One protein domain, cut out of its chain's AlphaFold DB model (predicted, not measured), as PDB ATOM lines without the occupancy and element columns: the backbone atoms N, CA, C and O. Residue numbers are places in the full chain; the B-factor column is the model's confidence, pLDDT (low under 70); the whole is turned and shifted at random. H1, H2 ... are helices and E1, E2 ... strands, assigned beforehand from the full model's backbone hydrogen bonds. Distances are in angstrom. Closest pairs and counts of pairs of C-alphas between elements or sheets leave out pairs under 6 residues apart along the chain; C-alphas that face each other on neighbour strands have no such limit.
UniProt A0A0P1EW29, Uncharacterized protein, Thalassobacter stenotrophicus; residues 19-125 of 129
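Overview. This is residues 19 to 125 of the 129 residues of an uncharacterized protein of Thalassobacter stenotrophicus (UniProt A0A0P1EW29). H3 crosses the long helix H1 nearly at a right angle, with the short helices H2, H4 and H5 round this pair and H6 near H4. A small strand hairpin, E1 and E2, lies toward one end of the long axis and H2 toward the other. The printed part has 107 residues, mostly helix, in the order E1, E2, H1 to H6; the two-stranded sheet is antiparallel. It is compact, with a radius of gyration of the C-alphas of 15.1 A, yet elongated, spanning 46 by 27 by 22 A.

Along the chain. E1, residues 19 to 22, begins at C-alpha 19 (39.165, 46.773, 8.845), and E2 is residues 25 to 29. H1, residues 41 to 58, is 25.4 A long; H2 is residues 65 to 71. H3, residues 76 to 87, is 17.6 A long. H4 is residues 90 to 97, H5 106 to 110, and H6 117 to 124, ending at C-alpha 124 (24.695, 42.026, 13.507).

Arrangement. The hub H3 touches H1 about perpendicular, at 84 degrees, C-alphas 50 and 83 closest at 4.6 A. H3 touches H2 with residues 76 to 80 alone, closest C-alphas 69 and 76, 5.1 A. It touches H5, closest C-alphas 81 and 110, 5.3 A. H1 touches H4 with residues 43 to 47 alone, closest C-alphas 44 and 97, 5.9 A. H4 and H6 are close but not clearly touching, C-alphas 92 and 121 closest at 7.9 A. In the hairpin, N 20 and O 27 are 2.9 A apart, within hydrogen-bond range. Every O i to N i+4 pair is within range in H1, H2, H4, H5 and H6; in H3, 5 of 8.

Size, cuts and confidence. The C-alphas farthest apart, Pro 31 and Gly 63, are 46.6 A apart. The printed part has no cut. The link E2 to H1 is long. Residues 21 to 24 and 29 to 38 have pLDDT under 70.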
ATOM      1  N   VAL A  19      39.296  45.747   7.795       71.56
ATOM      2  CA  VAL A  19      39.165  46.773   8.845       71.56
ATOM      3  C   VAL A  19      37.691  46.928   9.195       71.56
ATOM      4  O   VAL A  19      36.887  47.279   8.333       71.56
ATOM      5  N   ALA A  20      37.343  46.691  10.454       71.75
ATOM      6  CA  ALA A  20      36.018  46.962  10.999       71.75
ATOM      7  C   ALA A  20      36.066  48.129  11.992       71.75
ATOM      8  O   ALA A  20      37.135  48.521  12.468       71.75
ATOM      9  N   LYS A  21      34.901  48.712  12.285       67.44
ATOM     10  CA  LYS A  21      34.747  49.730  13.327       67.44
ATOM     11  C   LYS A  21      33.935  49.146  14.471       67.44
ATOM     12  O   LYS A  21      32.834  48.666  14.235       67.44
ATOM     13  N   ARG A  22      34.448  49.263  15.694       67.88
ATOM     14  CA  ARG A  22      33.745  48.872  16.920       67.88
ATOM     15  C   ARG A  22      33.735  50.047  17.886       67.88
ATOM     16  O   ARG A  22      34.797  50.476  18.336       67.88
ATOM     17  N   GLY A  23      32.562  50.632  18.139       63.66
ATOM     18  CA  GLY A  23      32.439  51.819  19.000       63.66
ATOM     19  C   GLY A  23      33.349  52.986  18.577       63.66
ATOM     20  O   GLY A  23      33.936  53.655  19.420       63.66
ATOM     21  N   GLY A  24      33.557  53.175  17.268       68.25
ATOM     22  CA  GLY A  24      34.450  54.204  16.716       68.25
ATOM     23  C   GLY A  24      35.936  53.820  16.620       68.25
ATOM     24  O   GLY A  24      36.678  54.475  15.886       68.25
ATOM     25  N   ARG A  25      36.381  52.732  17.263       71.44
ATOM     26  CA  ARG A  25      37.754  52.216  17.136       71.44
ATOM     27  C   ARG A  25      37.905  51.408  15.845       71.44
ATOM     28  O   ARG A  25      37.083  50.539  15.567       71.44
ATOM     29  N   LYS A  26      38.955  51.681  15.060       76.25
ATOM     30  CA  LYS A  26      39.334  50.853  13.900       76.25
ATOM     31  C   LYS A  26      40.034  49.592  14.396       76.25
ATOM     32  O   LYS A  26      41.013  49.691  15.133       76.25
ATOM     33  N   GLU A  27      39.550  48.434  13.978       70.31
ATOM     34  CA  GLU A  27      40.081  47.133  14.372       70.31
ATOM     35  C   GLU A  27      40.372  46.279  13.135       70.31
ATOM     36  O   GLU A  27      39.592  46.257  12.181       70.31
ATOM     37  N   VAL A  28      41.516  45.590  13.146       70.31
ATOM     38  CA  VAL A  28      41.896  44.629  12.107       70.31
ATOM     39  C   VAL A  28      41.249  43.288  12.435       70.31
ATOM     40  O   VAL A  28      41.561  42.661  13.444       70.31
ATOM     41  N   GLN A  29      40.339  42.839  11.581       67.81
ATOM     42  CA  GLN A  29      39.773  41.503  11.638       67.81
ATOM     43  C   GLN A  29      40.708  40.525  10.929       67.81
ATOM     44  O   GLN A  29      41.015  40.683   9.743       67.81
ATOM     45  N   LEU A  30      41.156  39.531  11.691       65.81
ATOM     46  CA  LEU A  30      41.934  38.401  11.202       65.81
ATOM     47  C   LEU A  30      41.029  37.403  10.452       65.81
ATOM     48  O   LEU A  30      39.814  37.407  10.672       65.81
ATOM     49  N   PRO A  31      41.600  36.537   9.594       65.56
ATOM     50  CA  PRO A  31      40.852  35.486   8.912       65.56
ATOM     51  C   PRO A  31      40.090  34.569   9.888       65.56
ATOM     52  O   PRO A  31      40.579  34.339  11.006       65.56
ATOM     53  N   PRO A  32      38.937  34.004   9.475       58.28
ATOM     54  CA  PRO A  32      38.193  33.029  10.271       58.28
ATOM     55  C   PRO A  32      39.109  31.901  10.765       58.28
ATOM     56  O   PRO A  32      39.907  31.368   9.998       58.28
ATOM     57  N   GLY A  33      39.036  31.562  12.056       58.69
ATOM     58  CA  GLY A  33      39.902  30.549  12.682       58.69
ATOM     59  C   GLY A  33      41.135  31.108  13.404       58.69
ATOM     60  O   GLY A  33      41.687  30.430  14.270       58.69
ATOM     61  N   THR A  34      41.515  32.365  13.167       59.62
ATOM     62  CA  THR A  34      42.639  33.011  13.869       59.62
ATOM     63  C   THR A  34      42.151  33.670  15.165       59.62
ATOM     64  O   THR A  34      41.686  34.810  15.171       59.62
ATOM     65  N   HIS A  35      42.225  32.945  16.281       56.53
ATOM     66  CA  HIS A  35      41.731  33.407  17.582       56.53
ATOM     67  C   HIS A  35      42.851  34.129  18.337       56.53
ATOM     68  O   HIS A  35      43.552  33.537  19.148       56.53
ATOM     69  N   ASN A  36      43.052  35.416  18.043       52.75
ATOM     70  CA  ASN A  36      43.925  36.282  18.846       52.75
ATOM     71  C   ASN A  36      43.206  37.572  19.257       52.75
ATOM     72  O   ASN A  36      43.743  38.676  19.160       52.75
ATOM     73  N   ARG A  37      41.937  37.440  19.652       62.50
ATOM     74  CA  ARG A  37      41.190  38.514  20.302       62.50
ATOM     75  C   ARG A  37      41.185  38.225  21.793       62.50
ATOM     76  O   ARG A  37      40.733  37.164  22.209       62.50
ATOM     77  N   SER A  38      41.682  39.164  22.597       68.44
ATOM     78  CA  SER A  38      41.376  39.147  24.028       68.44
ATOM     79  C   SER A  38      39.854  39.222  24.173       68.44
ATOM     80  O   SER A  38      39.261  40.114  23.557       68.44
ATOM     81  N   PRO A  39      39.221  38.350  24.978       77.56
ATOM     82  CA  PRO A  39      37.792  38.426  25.230       77.56
ATOM     83  C   PRO A  39      37.394  39.829  25.690       77.56
ATOM     84  O   PRO A  39      38.092  40.461  26.492       77.56
ATOM     85  N   ASP A  40      36.263  40.325  25.193       84.06
ATOM     86  CA  ASP A  40      35.696  41.571  25.689       84.06
ATOM     87  C   ASP A  40      35.008  41.314  27.031       84.06
ATOM     88  O   ASP A  40      33.802  41.079  27.118       84.06
ATOM     89  N   TYR A  41      35.797  41.368  28.103       87.88
ATOM     90  CA  TYR A  41      35.304  41.163  29.461       87.88
ATOM     91  C   TYR A  41      34.213  42.157  29.870       87.88
ATOM     92  O   TYR A  41      33.445  41.859  30.783       87.88
ATOM     93  N   THR A  42      34.123  43.326  29.230       90.12
ATOM     94  CA  THR A  42      33.041  44.280  29.503       90.12
ATOM     95  C   THR A  42      31.724  43.735  28.969       90.12
ATOM     96  O   THR A  42      30.726  43.726  29.691       90.12
ATOM     97  N   LEU A  43      31.738  43.229  27.735       90.06
ATOM     98  CA  LEU A  43      30.567  42.624  27.110       90.06
ATOM     99  C   LEU A  43      30.149  41.330  27.816       90.06
ATOM    100  O   LEU A  43      28.977  41.169  28.147       90.06
ATOM    101  N   ILE A  44      31.110  40.466  28.148       93.31
ATOM    102  CA  ILE A  44      30.852  39.224  28.892       93.31
ATOM    103  C   ILE A  44      30.201  39.528  30.250       93.31
ATOM    104  O   ILE A  44      29.186  38.929  30.603       93.31
ATOM    105  N   LYS A  45      30.724  40.506  31.004       94.94
ATOM    106  CA  LYS A  45      30.129  40.914  32.289       94.94
ATOM    107  C   LYS A  45      28.733  41.513  32.126       94.94
ATOM    108  O   LYS A  45      27.910  41.342  33.019       94.94
ATOM    109  N   ALA A  46      28.463  42.226  31.032       94.88
ATOM    110  CA  ALA A  46      27.132  42.769  30.773       94.88
ATOM    111  C   ALA A  46      26.113  41.658  30.499       94.88
ATOM    112  O   ALA A  46      25.035  41.690  31.084       94.88
ATOM    113  N   VAL A  47      26.477  40.648  29.700       95.88
ATOM    114  CA  VAL A  47      25.644  39.451  29.498       95.88
ATOM    115  C   VAL A  47      25.396  38.755  30.836       95.88
ATOM    116  O   VAL A  47      24.247  38.537  31.204       95.88
ATOM    117  N   ALA A  48      26.447  38.496  31.619       96.81
ATOM    118  CA  ALA A  48      26.306  37.857  32.928       96.81
ATOM    119  C   ALA A  48      25.375  38.640  33.875       96.81
ATOM    120  O   ALA A  48      24.524  38.048  34.538       96.81
ATOM    121  N   ARG A  49      25.489  39.976  33.913       96.81
ATOM    122  CA  ARG A  49      24.579  40.837  34.687       96.81
ATOM    123  C   ARG A  49      23.142  40.746  34.196       96.81
ATOM    124  O   ARG A  49      22.252  40.613  35.023       96.81
ATOM    125  N   ALA A  50      22.922  40.779  32.884       96.81
ATOM    126  CA  ALA A  50      21.588  40.696  32.302       96.81
ATOM    127  C   ALA A  50      20.867  39.406  32.730       96.81
ATOM    128  O   ALA A  50      19.723  39.454  33.171       96.81
ATOM    129  N   TYR A  51      21.555  38.261  32.682       96.88
ATOM    130  CA  TYR A  51      20.987  36.989  33.138       96.88
ATOM    131  C   TYR A  51      20.767  36.947  34.655       96.88
ATOM    132  O   TYR A  51      19.718  36.484  35.097       96.88
ATOM    133  N   ARG A  52      21.698  37.485  35.456       96.56
ATOM    134  CA  ARG A  52      21.529  37.595  36.917       96.56
ATOM    135  C   ARG A  52      20.306  38.434  37.290       96.56
ATOM    136  O   ARG A  52      19.538  38.047  38.158       96.56
ATOM    137  N   TRP A  53      20.136  39.587  36.655       97.19
ATOM    138  CA  TRP A  53      19.004  40.478  36.906       97.19
ATOM    139  C   TRP A  53      17.682  39.865  36.470       97.19
ATOM    140  O   TRP A  53      16.696  40.000  37.188       97.19
ATOM    141  N   ARG A  54      17.667  39.145  35.342       95.81
ATOM    142  CA  ARG A  54      16.496  38.366  34.935       95.81
ATOM    143  C   ARG A  54      16.108  37.359  36.005       95.81
ATOM    144  O   ARG A  54      14.951  37.339  36.392       95.81
ATOM    145  N   GLN A  55      17.082  36.618  36.527       96.19
ATOM    146  CA  GLN A  55      16.839  35.649  37.586       96.19
ATOM    147  C   GLN A  55      16.281  36.303  38.861       96.19
ATOM    148  O   GLN A  55      15.282  35.830  39.373       96.19
ATOM    149  N   ILE A  56      16.843  37.423  39.332       95.62
ATOM    150  CA  ILE A  56      16.322  38.151  40.513       95.62
ATOM    151  C   ILE A  56      14.846  38.548  40.330       95.62
ATOM    152  O   ILE A  56      14.050  38.458  41.262       95.62
ATOM    153  N   LEU A  57      14.475  38.988  39.123       94.69
ATOM    154  CA  LEU A  57      13.093  39.348  38.798       94.69
ATOM    155  C   LEU A  57      12.181  38.117  38.666       94.69
ATOM    156  O   LEU A  57      11.022  38.176  39.063       94.69
ATOM    157  N   GLU A  58      12.685  37.019  38.098       94.06
ATOM    158  CA  GLU A  58      11.955  35.752  37.931       94.06
ATOM    159  C   GLU A  58      11.732  35.032  39.271       94.06
ATOM    160  O   GLU A  58      10.651  34.486  39.495       94.06
ATOM    161  N   ASP A  59      12.714  35.085  40.169       94.75
ATOM    162  CA  ASP A  59      12.664  34.504  41.516       94.75
ATOM    163  C   ASP A  59      11.780  35.340  42.468       94.75
ATOM    164  O   ASP A  59      11.370  34.864  43.526       94.75
ATOM    165  N   GLY A  60      11.434  36.574  42.080       90.12
ATOM    166  CA  GLY A  60      10.594  37.479  42.867       90.12
ATOM    167  C   GLY A  60      11.322  38.166  44.024       90.12
ATOM    168  O   GLY A  60      10.671  38.814  44.842       90.12
ATOM    169  N   ASP A  61      12.656  38.069  44.078       86.38
ATOM    170  CA  ASP A  61      13.510  38.772  45.046       86.38
ATOM    171  C   ASP A  61      13.334  40.298  44.959       86.38
ATOM    172  O   ASP A  61      13.519  41.010  45.947       86.38
ATOM    173  N   MET A  62      12.972  40.803  43.773       89.81
ATOM    174  CA  MET A  62      12.563  42.189  43.535       89.81
ATOM    175  C   MET A  62      11.365  42.230  42.588       89.81
ATOM    176  O   MET A  62      11.323  41.512  41.588       89.81
ATOM    177  N   GLY A  63      10.397  43.097  42.877       85.44
ATOM    178  CA  GLY A  63       9.113  43.138  42.178       85.44
ATOM    179  C   GLY A  63       9.124  43.952  40.887       85.44
ATOM    180  O   GLY A  63       8.225  43.797  40.058       85.44
ATOM    181  N   THR A  64      10.104  44.843  40.689       93.38
ATOM    182  CA  THR A  64      10.154  45.705  39.495       93.38
ATOM    183  C   THR A  64      11.572  46.027  39.019       93.38
ATOM    184  O   THR A  64      12.537  46.035  39.780       93.38
ATOM    185  N   ILE A  65      11.682  46.414  37.741       93.94
ATOM    186  CA  ILE A  65      12.910  46.983  37.159       93.94
ATOM    187  C   ILE A  65      13.372  48.237  37.916       93.94
ATOM    188  O   ILE A  65      14.572  48.470  38.023       93.94
ATOM    189  N   ALA A  66      12.439  49.060  38.408       95.56
ATOM    190  CA  ALA A  66      12.770  50.295  39.117       95.56
ATOM    191  C   ALA A  66      13.441  50.002  40.466       95.56
ATOM    192  O   ALA A  66      14.484  50.578  40.758       95.56
ATOM    193  N   GLU A  67      12.882  49.060  41.225       96.44
ATOM    194  CA  GLU A  67      13.432  48.590  42.500       96.44
ATOM    195  C   GLU A  67      14.827  47.978  42.318       96.44
ATOM    196  O   GLU A  67      15.774  48.359  43.007       96.44
ATOM    197  N   LEU A  68      14.991  47.102  41.323       96.88
ATOM    198  CA  LEU A  68      16.294  46.511  41.027       96.88
ATOM    199  C   LEU A  68      17.326  47.553  40.581       96.88
ATOM    200  O   LEU A  68      18.492  47.481  40.966       96.88
ATOM    201  N   ALA A  69      16.914  48.544  39.793       96.81
ATOM    202  CA  ALA A  69      17.799  49.622  39.368       96.81
ATOM    203  C   ALA A  69      18.243  50.505  40.546       96.81
ATOM    204  O   ALA A  69      19.412  50.889  40.607       96.81
ATOM    205  N   GLU A  70      17.342  50.786  41.491       96.94
ATOM    206  CA  GLU A  70      17.660  51.504  42.726       96.94
ATOM    207  C   GLU A  70      18.663  50.720  43.585       96.94
ATOM    208  O   GLU A  70      19.680  51.280  44.005       96.94
ATOM    209  N   PHE A  71      18.442  49.414  43.759       95.44
ATOM    210  CA  PHE A  71      19.354  48.530  44.490       95.44
ATOM    211  C   PHE A  71      20.757  48.479  43.862       95.44
ATOM    212  O   PHE A  71      21.765  48.620  44.558       95.44
ATOM    213  N   GLU A  72      20.830  48.337  42.537       95.19
ATOM    214  CA  GLU A  72      22.084  48.318  41.768       95.19
ATOM    215  C   GLU A  72      22.701  49.718  41.582       95.19
ATOM    216  O   GLU A  72      23.816  49.844  41.069       95.19
ATOM    217  N   LYS A  73      22.008  50.782  42.015       97.06
ATOM    218  CA  LYS A  73      22.419  52.191  41.886       97.06
ATOM    219  C   LYS A  73      22.714  52.598  40.440       97.06
ATOM    220  O   LYS A  73      23.670  53.324  40.157       97.06
ATOM    221  N   ILE A  74      21.878  52.135  39.518       96.38
ATOM    222  CA  ILE A  74      21.938  52.461  38.090       96.38
ATOM    223  C   ILE A  74      20.598  53.011  37.612       96.38
ATOM    224  O   ILE A  74      19.579  52.896  38.284       96.38
ATOM    225  N   SER A  75      20.573  53.632  36.431       97.19
ATOM    226  CA  SER A  75      19.301  54.113  35.894       97.19
ATOM    227  C   SER A  75      18.423  52.940  35.425       97.19
ATOM    228  O   SER A  75      18.938  52.015  34.784       97.19
ATOM    229  N   PRO A  76      17.094  52.995  35.639       96.31
ATOM    230  CA  PRO A  76      16.165  51.987  35.117       96.31
ATOM    231  C   PRO A  76      16.287  51.798  33.598       96.31
ATOM    232  O   PRO A  76      16.225  50.679  33.087       96.31
ATOM    233  N   SER A  77      16.540  52.890  32.866       94.94
ATOM    234  CA  SER A  77      16.766  52.864  31.418       94.94
ATOM    235  C   SER A  77      18.017  52.073  31.036       94.94
ATOM    236  O   SER A  77      17.984  51.302  30.079       94.94
ATOM    237  N   TYR A  78      19.124  52.240  31.769       94.94
ATOM    238  CA  TYR A  78      20.350  51.483  31.512       94.94
ATOM    239  C   TYR A  78      20.178  50.005  31.862       94.94
ATOM    240  O   TYR A  78      20.554  49.150  31.059       94.94
ATOM    241  N   LEU A  79      19.539  49.708  32.998       96.31
ATOM    242  CA  LEU A  79      19.219  48.336  33.391       96.31
ATOM    243  C   LEU A  79      18.407  47.636  32.297       96.31
ATOM    244  O   LEU A  79      18.792  46.569  31.822       96.31
ATOM    245  N   THR A  80      17.345  48.288  31.819       95.06
ATOM    246  CA  THR A  80      16.491  47.773  30.736       95.06
ATOM    247  C   THR A  80      17.283  47.528  29.451       95.06
ATOM    248  O   THR A  80      17.088  46.507  28.794       95.06
ATOM    249  N   ARG A  81      18.202  48.432  29.079       95.25
ATOM    250  CA  ARG A  81      19.067  48.250  27.898       95.25
ATOM    251  C   ARG A  81      19.951  47.012  28.027       95.25
ATOM    252  O   ARG A  81      20.048  46.249  27.076       95.25
ATOM    253  N   VAL A  82      20.568  46.798  29.185       95.94
ATOM    254  CA  VAL A  82      21.421  45.624  29.434       95.94
ATOM    255  C   VAL A  82      20.595  44.339  29.477       95.94
ATOM    256  O   VAL A  82      21.004  43.339  28.899       95.94
ATOM    257  N   MET A  83      19.401  44.369  30.071       94.94
ATOM    258  CA  MET A  83      18.477  43.228  30.107       94.94
ATOM    259  C   MET A  83      18.110  42.697  28.716       94.94
ATOM    260  O   MET A  83      17.892  41.495  28.563       94.94
ATOM    261  N   ARG A  84      18.112  43.544  27.677       93.75
ATOM    262  CA  ARG A  84      17.872  43.117  26.285       93.75
ATOM    263  C   ARG A  84      18.907  42.132  25.762       93.75
ATOM    264  O   ARG A  84      18.585  41.368  24.860       93.75
ATOM    265  N   LEU A  85      20.106  42.087  26.346       95.44
ATOM    266  CA  LEU A  85      21.106  41.084  25.985       95.44
ATOM    267  C   LEU A  85      20.583  39.659  26.215       95.44
ATOM    268  O   LEU A  85      20.973  38.754  25.492       95.44
ATOM    269  N   THR A  86      19.649  39.451  27.149       95.12
ATOM    270  CA  THR A  86      19.016  38.135  27.361       95.12
ATOM    271  C   THR A  86      18.112  37.679  26.209       95.12
ATOM    272  O   THR A  86      17.698  36.522  26.194       95.12
ATOM    273  N   LEU A  87      17.801  38.566  25.255       94.19
ATOM    274  CA  LEU A  87      16.912  38.314  24.114       94.19
ATOM    275  C   LEU A  87      17.670  38.026  22.810       94.19
ATOM    276  O   LEU A  87      17.044  37.823  21.765       94.19
ATOM    277  N   LEU A  88      19.002  38.053  22.848       94.81
ATOM    278  CA  LEU A  88      19.832  37.712  21.699       94.81
ATOM    279  C   LEU A  88      19.722  36.220  21.369       94.81
ATOM    280  O   LEU A  88      19.463  35.389  22.240       94.81
ATOM    281  N   ALA A  89      19.960  35.891  20.102       94.94
ATOM    282  CA  ALA A  89      20.049  34.515  19.646       94.94
ATOM    283  C   ALA A  89      21.111  33.732  20.454       94.94
ATOM    284  O   ALA A  89      22.182  34.284  20.737       94.94
ATOM    285  N   PRO A  90      20.851  32.465  20.832       94.69
ATOM    286  CA  PRO A  90      21.749  31.694  21.697       94.69
ATOM    287  C   PRO A  90      23.185  31.586  21.169       94.69
ATOM    288  O   PRO A  90      24.135  31.783  21.920       94.69
ATOM    289  N   ASP A  91      23.348  31.383  19.864       93.81
ATOM    290  CA  ASP A  91      24.641  31.306  19.177       93.81
ATOM    291  C   ASP A  91      25.435  32.620  19.251       93.81
ATOM    292  O   ASP A  91      26.660  32.616  19.365       93.81
ATOM    293  N   ILE A  92      24.747  33.763  19.276       92.69
ATOM    294  CA  ILE A  92      25.381  35.070  19.480       92.69
ATOM    295  C   ILE A  92      25.871  35.211  20.924       92.69
ATOM    296  O   ILE A  92      26.963  35.736  21.151       92.69
ATOM    297  N   ILE A  93      25.092  34.737  21.902       93.75
ATOM    298  CA  ILE A  93      25.512  34.715  23.309       93.75
ATOM    299  C   ILE A  93      26.737  33.821  23.489       93.75
ATOM    300  O   ILE A  93      27.716  34.266  24.084       93.75
ATOM    301  N   GLU A  94      26.722  32.613  22.931       92.25
ATOM    302  CA  GLU A  94      27.869  31.700  22.945       92.25
ATOM    303  C   GLU A  94      29.105  32.354  22.326       92.25
ATOM    304  O   GLU A  94      30.163  32.392  22.950       92.25
ATOM    305  N   ALA A  95      28.959  32.987  21.161       89.38
ATOM    306  CA  ALA A  95      30.056  33.686  20.503       89.38
ATOM    307  C   ALA A  95      30.633  34.827  21.360       89.38
ATOM    308  O   ALA A  95      31.849  35.023  21.402       89.38
ATOM    309  N   ILE A  96      29.784  35.570  22.078       90.00
ATOM    310  CA  ILE A  96      30.225  36.601  23.026       90.00
ATOM    311  C   ILE A  96      31.029  35.981  24.175       90.00
ATOM    312  O   ILE A  96      32.086  36.513  24.529       90.00
ATOM    313  N   LEU A  97      30.544  34.882  24.757       89.38
ATOM    314  CA  LEU A  97      31.190  34.192  25.878       89.38
ATOM    315  C   LEU A  97      32.522  33.546  25.471       89.38
ATOM    316  O   LEU A  97      33.485  33.617  26.233       89.38
ATOM    317  N   ASP A  98      32.608  33.041  24.241       87.50
ATOM    318  CA  ASP A  98      33.825  32.507  23.621       87.50
ATOM    319  C   ASP A  98      34.850  33.600  23.255       87.50
ATOM    320  O   ASP A  98      35.938  33.311  22.750       87.50
ATOM    321  N   GLY A  99      34.528  34.880  23.479       82.94
ATOM    322  CA  GLY A  99      35.397  36.005  23.131       82.94
ATOM    323  C   GLY A  99      35.438  36.315  21.631       82.94
ATOM    324  O   GLY A  99      36.303  37.072  21.182       82.94
ATOM    325  N   ASN A 100      34.490  35.787  20.859       81.62
ATOM    326  CA  ASN A 100      34.309  36.059  19.437       81.62
ATOM    327  C   ASN A 100      32.948  36.729  19.153       81.62
ATOM    328  O   ASN A 100      32.143  36.187  18.394       81.62
ATOM    329  N   PRO A 101      32.660  37.900  19.752       81.25
ATOM    330  CA  PRO A 101      31.384  38.569  19.544       81.25
ATOM    331  C   PRO A 101      31.197  38.971  18.070       81.25
ATOM    332  O   PRO A 101      32.187  39.113  17.336       81.25
ATOM    333  N   PRO A 102      29.948  39.240  17.639       81.62
ATOM    334  CA  PRO A 102      29.692  39.894  16.363       81.62
ATOM    335  C   PRO A 102      30.538  41.162  16.207       81.62
ATOM    336  O   PRO A 102      30.914  41.810  17.185       81.62
ATOM    337  N   SER A 103      30.817  41.550  14.964       76.19
ATOM    338  CA  SER A 103      31.730  42.667  14.667       76.19
ATOM    339  C   SER A 103      31.260  44.052  15.138       76.19
ATOM    340  O   SER A 103      32.002  45.028  15.006       76.19
ATOM    341  N   VAL A 104      30.051  44.140  15.688       78.75
ATOM    342  CA  VAL A 104      29.450  45.368  16.197       78.75
ATOM    343  C   VAL A 104      29.943  45.733  17.606       78.75
ATOM    344  O   VAL A 104      30.539  44.934  18.339       78.75
ATOM    345  N   GLY A 105      29.733  46.988  17.993       74.62
ATOM    346  CA  GLY A 105      30.029  47.469  19.338       74.62
ATOM    347  C   GLY A 105      28.961  47.098  20.371       74.62
ATOM    348  O   GLY A 105      27.915  46.525  20.078       74.62
ATOM    349  N   MET A 106      29.256  47.443  21.628       80.31
ATOM    350  CA  MET A 106      28.322  47.300  22.750       80.31
ATOM    351  C   MET A 106      27.060  48.149  22.552       80.31
ATOM    352  O   MET A 106      25.976  47.731  22.939       80.31
ATOM    353  N   THR A 107      27.186  49.343  21.970       82.88
ATOM    354  CA  THR A 107      26.053  50.256  21.772       82.88
ATOM    355  C   THR A 107      24.976  49.601  20.918       82.88
ATOM    356  O   THR A 107      23.816  49.580  21.318       82.88
ATOM    357  N   GLU A 108      25.390  48.987  19.815       85.62
ATOM    358  CA  GLU A 108      24.534  48.303  18.853       85.62
ATOM    359  C   GLU A 108      23.850  47.073  19.471       85.62
ATOM    360  O   GLU A 108      22.682  46.815  19.200       85.62
ATOM    361  N   LEU A 109      24.541  46.347  20.360       87.69
ATOM    362  CA  LEU A 109      23.963  45.209  21.091       87.69
ATOM    363  C   LEU A 109      22.938  45.630  22.159       87.69
ATOM    364  O   LEU A 109      22.075  44.836  22.525       87.69
ATOM    365  N   LEU A 110      23.037  46.859  22.677       89.56
ATOM    366  CA  LEU A 110      22.129  47.408  23.694       89.56
ATOM    367  C   LEU A 110      20.927  48.162  23.097       89.56
ATOM    368  O   LEU A 110      19.996  48.535  23.830       89.56
ATOM    369  N   ASP A 111      20.954  48.444  21.797       89.69
ATOM    370  CA  ASP A 111      19.862  49.115  21.106       89.69
ATOM    371  C   ASP A 111      18.660  48.171  20.920       89.69
ATOM    372  O   ASP A 111      18.794  46.949  21.010       89.69
ATOM    373  N   PRO A 112      17.436  48.713  20.760       89.50
ATOM    374  CA  PRO A 112      16.267  47.884  20.497       89.50
ATOM    375  C   PRO A 112      16.502  47.004  19.266       89.50
ATOM    376  O   PRO A 112      16.840  47.506  18.196       89.50
ATOM    377  N   MET A 113      16.294  45.700  19.424       87.50
ATOM    378  CA  MET A 113      16.491  44.715  18.369       87.50
ATOM    379  C   MET A 113      15.204  43.921  18.165       87.50
ATOM    380  O   MET A 113      14.416  43.739  19.094       87.50
ATOM    381  N   THR A 114      15.005  43.443  16.944       91.50
ATOM    382  CA  THR A 114      13.956  42.471  16.619       91.50
ATOM    383  C   THR A 114      14.067  41.226  17.502       91.50
ATOM    384  O   THR A 114      15.164  40.794  17.857       91.50
ATOM    385  N   HIS A 115      12.929  40.628  17.852       90.81
ATOM    386  CA  HIS A 115      12.886  39.358  18.584       90.81
ATOM    387  C   HIS A 115      13.111  38.144  17.667       90.81
ATOM    388  O   HIS A 115      13.267  37.025  18.150       90.81
ATOM    389  N   VAL A 116      13.145  38.348  16.346       95.12
ATOM    390  CA  VAL A 116      13.386  37.288  15.364       95.12
ATOM    391  C   VAL A 116      14.889  37.048  15.231       95.12
ATOM    392  O   VAL A 116      15.616  37.858  14.660       95.12
ATOM    393  N   TRP A 117      15.377  35.904  15.711       95.00
ATOM    394  CA  TRP A 117      16.814  35.590  15.714       95.00
ATOM    395  C   TRP A 117      17.473  35.623  14.331       95.00
ATOM    396  O   TRP A 117      18.615  36.057  14.210       95.00
ATOM    397  N   ALA A 118      16.771  35.207  13.272       92.94
ATOM    398  CA  ALA A 118      17.307  35.284  11.910       92.94
ATOM    399  C   ALA A 118      17.611  36.734  11.490       92.94
ATOM    400  O   ALA A 118      18.655  37.015  10.902       92.94
ATOM    401  N   GLU A 119      16.735  37.667  11.854       92.88
ATOM    402  CA  GLU A 119      16.924  39.088  11.578       92.88
ATOM    403  C   GLU A 119      18.014  39.695  12.474       92.88
ATOM    404  O   GLU A 119      18.795  40.513  11.994       92.88
ATOM    405  N   GLN A 120      18.138  39.252  13.734       93.00
ATOM    406  CA  GLN A 120      19.245  39.659  14.613       93.00
ATOM    407  C   GLN A 120      20.605  39.291  14.009       93.00
ATOM    408  O   GLN A 120      21.496  40.135  13.931       93.00
ATOM    409  N   ARG A 121      20.757  38.049  13.531       91.00
ATOM    410  CA  ARG A 121      21.979  37.576  12.858       91.00
ATOM    411  C   ARG A 121      22.330  38.442  11.656       91.00
ATOM    412  O   ARG A 121      23.456  38.925  11.555       91.00
ATOM    413  N   SER A 122      21.344  38.706  10.797       89.38
ATOM    414  CA  SER A 122      21.522  39.575   9.632       89.38
ATOM    415  C   SER A 122      21.920  41.000  10.029       89.38
ATOM    416  O   SER A 122      22.827  41.567   9.424       89.38
ATOM    417  N   ALA A 123      21.270  41.585  11.040       88.12
ATOM    418  CA  ALA A 123      21.541  42.948  11.496       88.12
ATOM    419  C   ALA A 123      22.932  43.092  12.133       88.12
ATOM    420  O   ALA A 123      23.592  44.116  11.967       88.12
ATOM    421  N   LEU A 124      23.395  42.056  12.834       86.75
ATOM    422  CA  LEU A 124      24.695  42.026  13.507       86.75
ATOM    423  C   LEU A 124      25.830  41.524  12.600       86.75
ATOM    424  O   LEU A 124      26.987  41.484  13.031       86.75
ATOM    425  N   GLY A 125      25.515  41.145  11.355       84.00
ATOM    426  CA  GLY A 125      26.466  40.529  10.428       84.00
ATOM    427  C   GLY A 125      27.090  39.259  11.007       84.00
ATOM    428  O   GLY A 125      28.286  39.028  10.828       84.00
TER     429      GLY A 125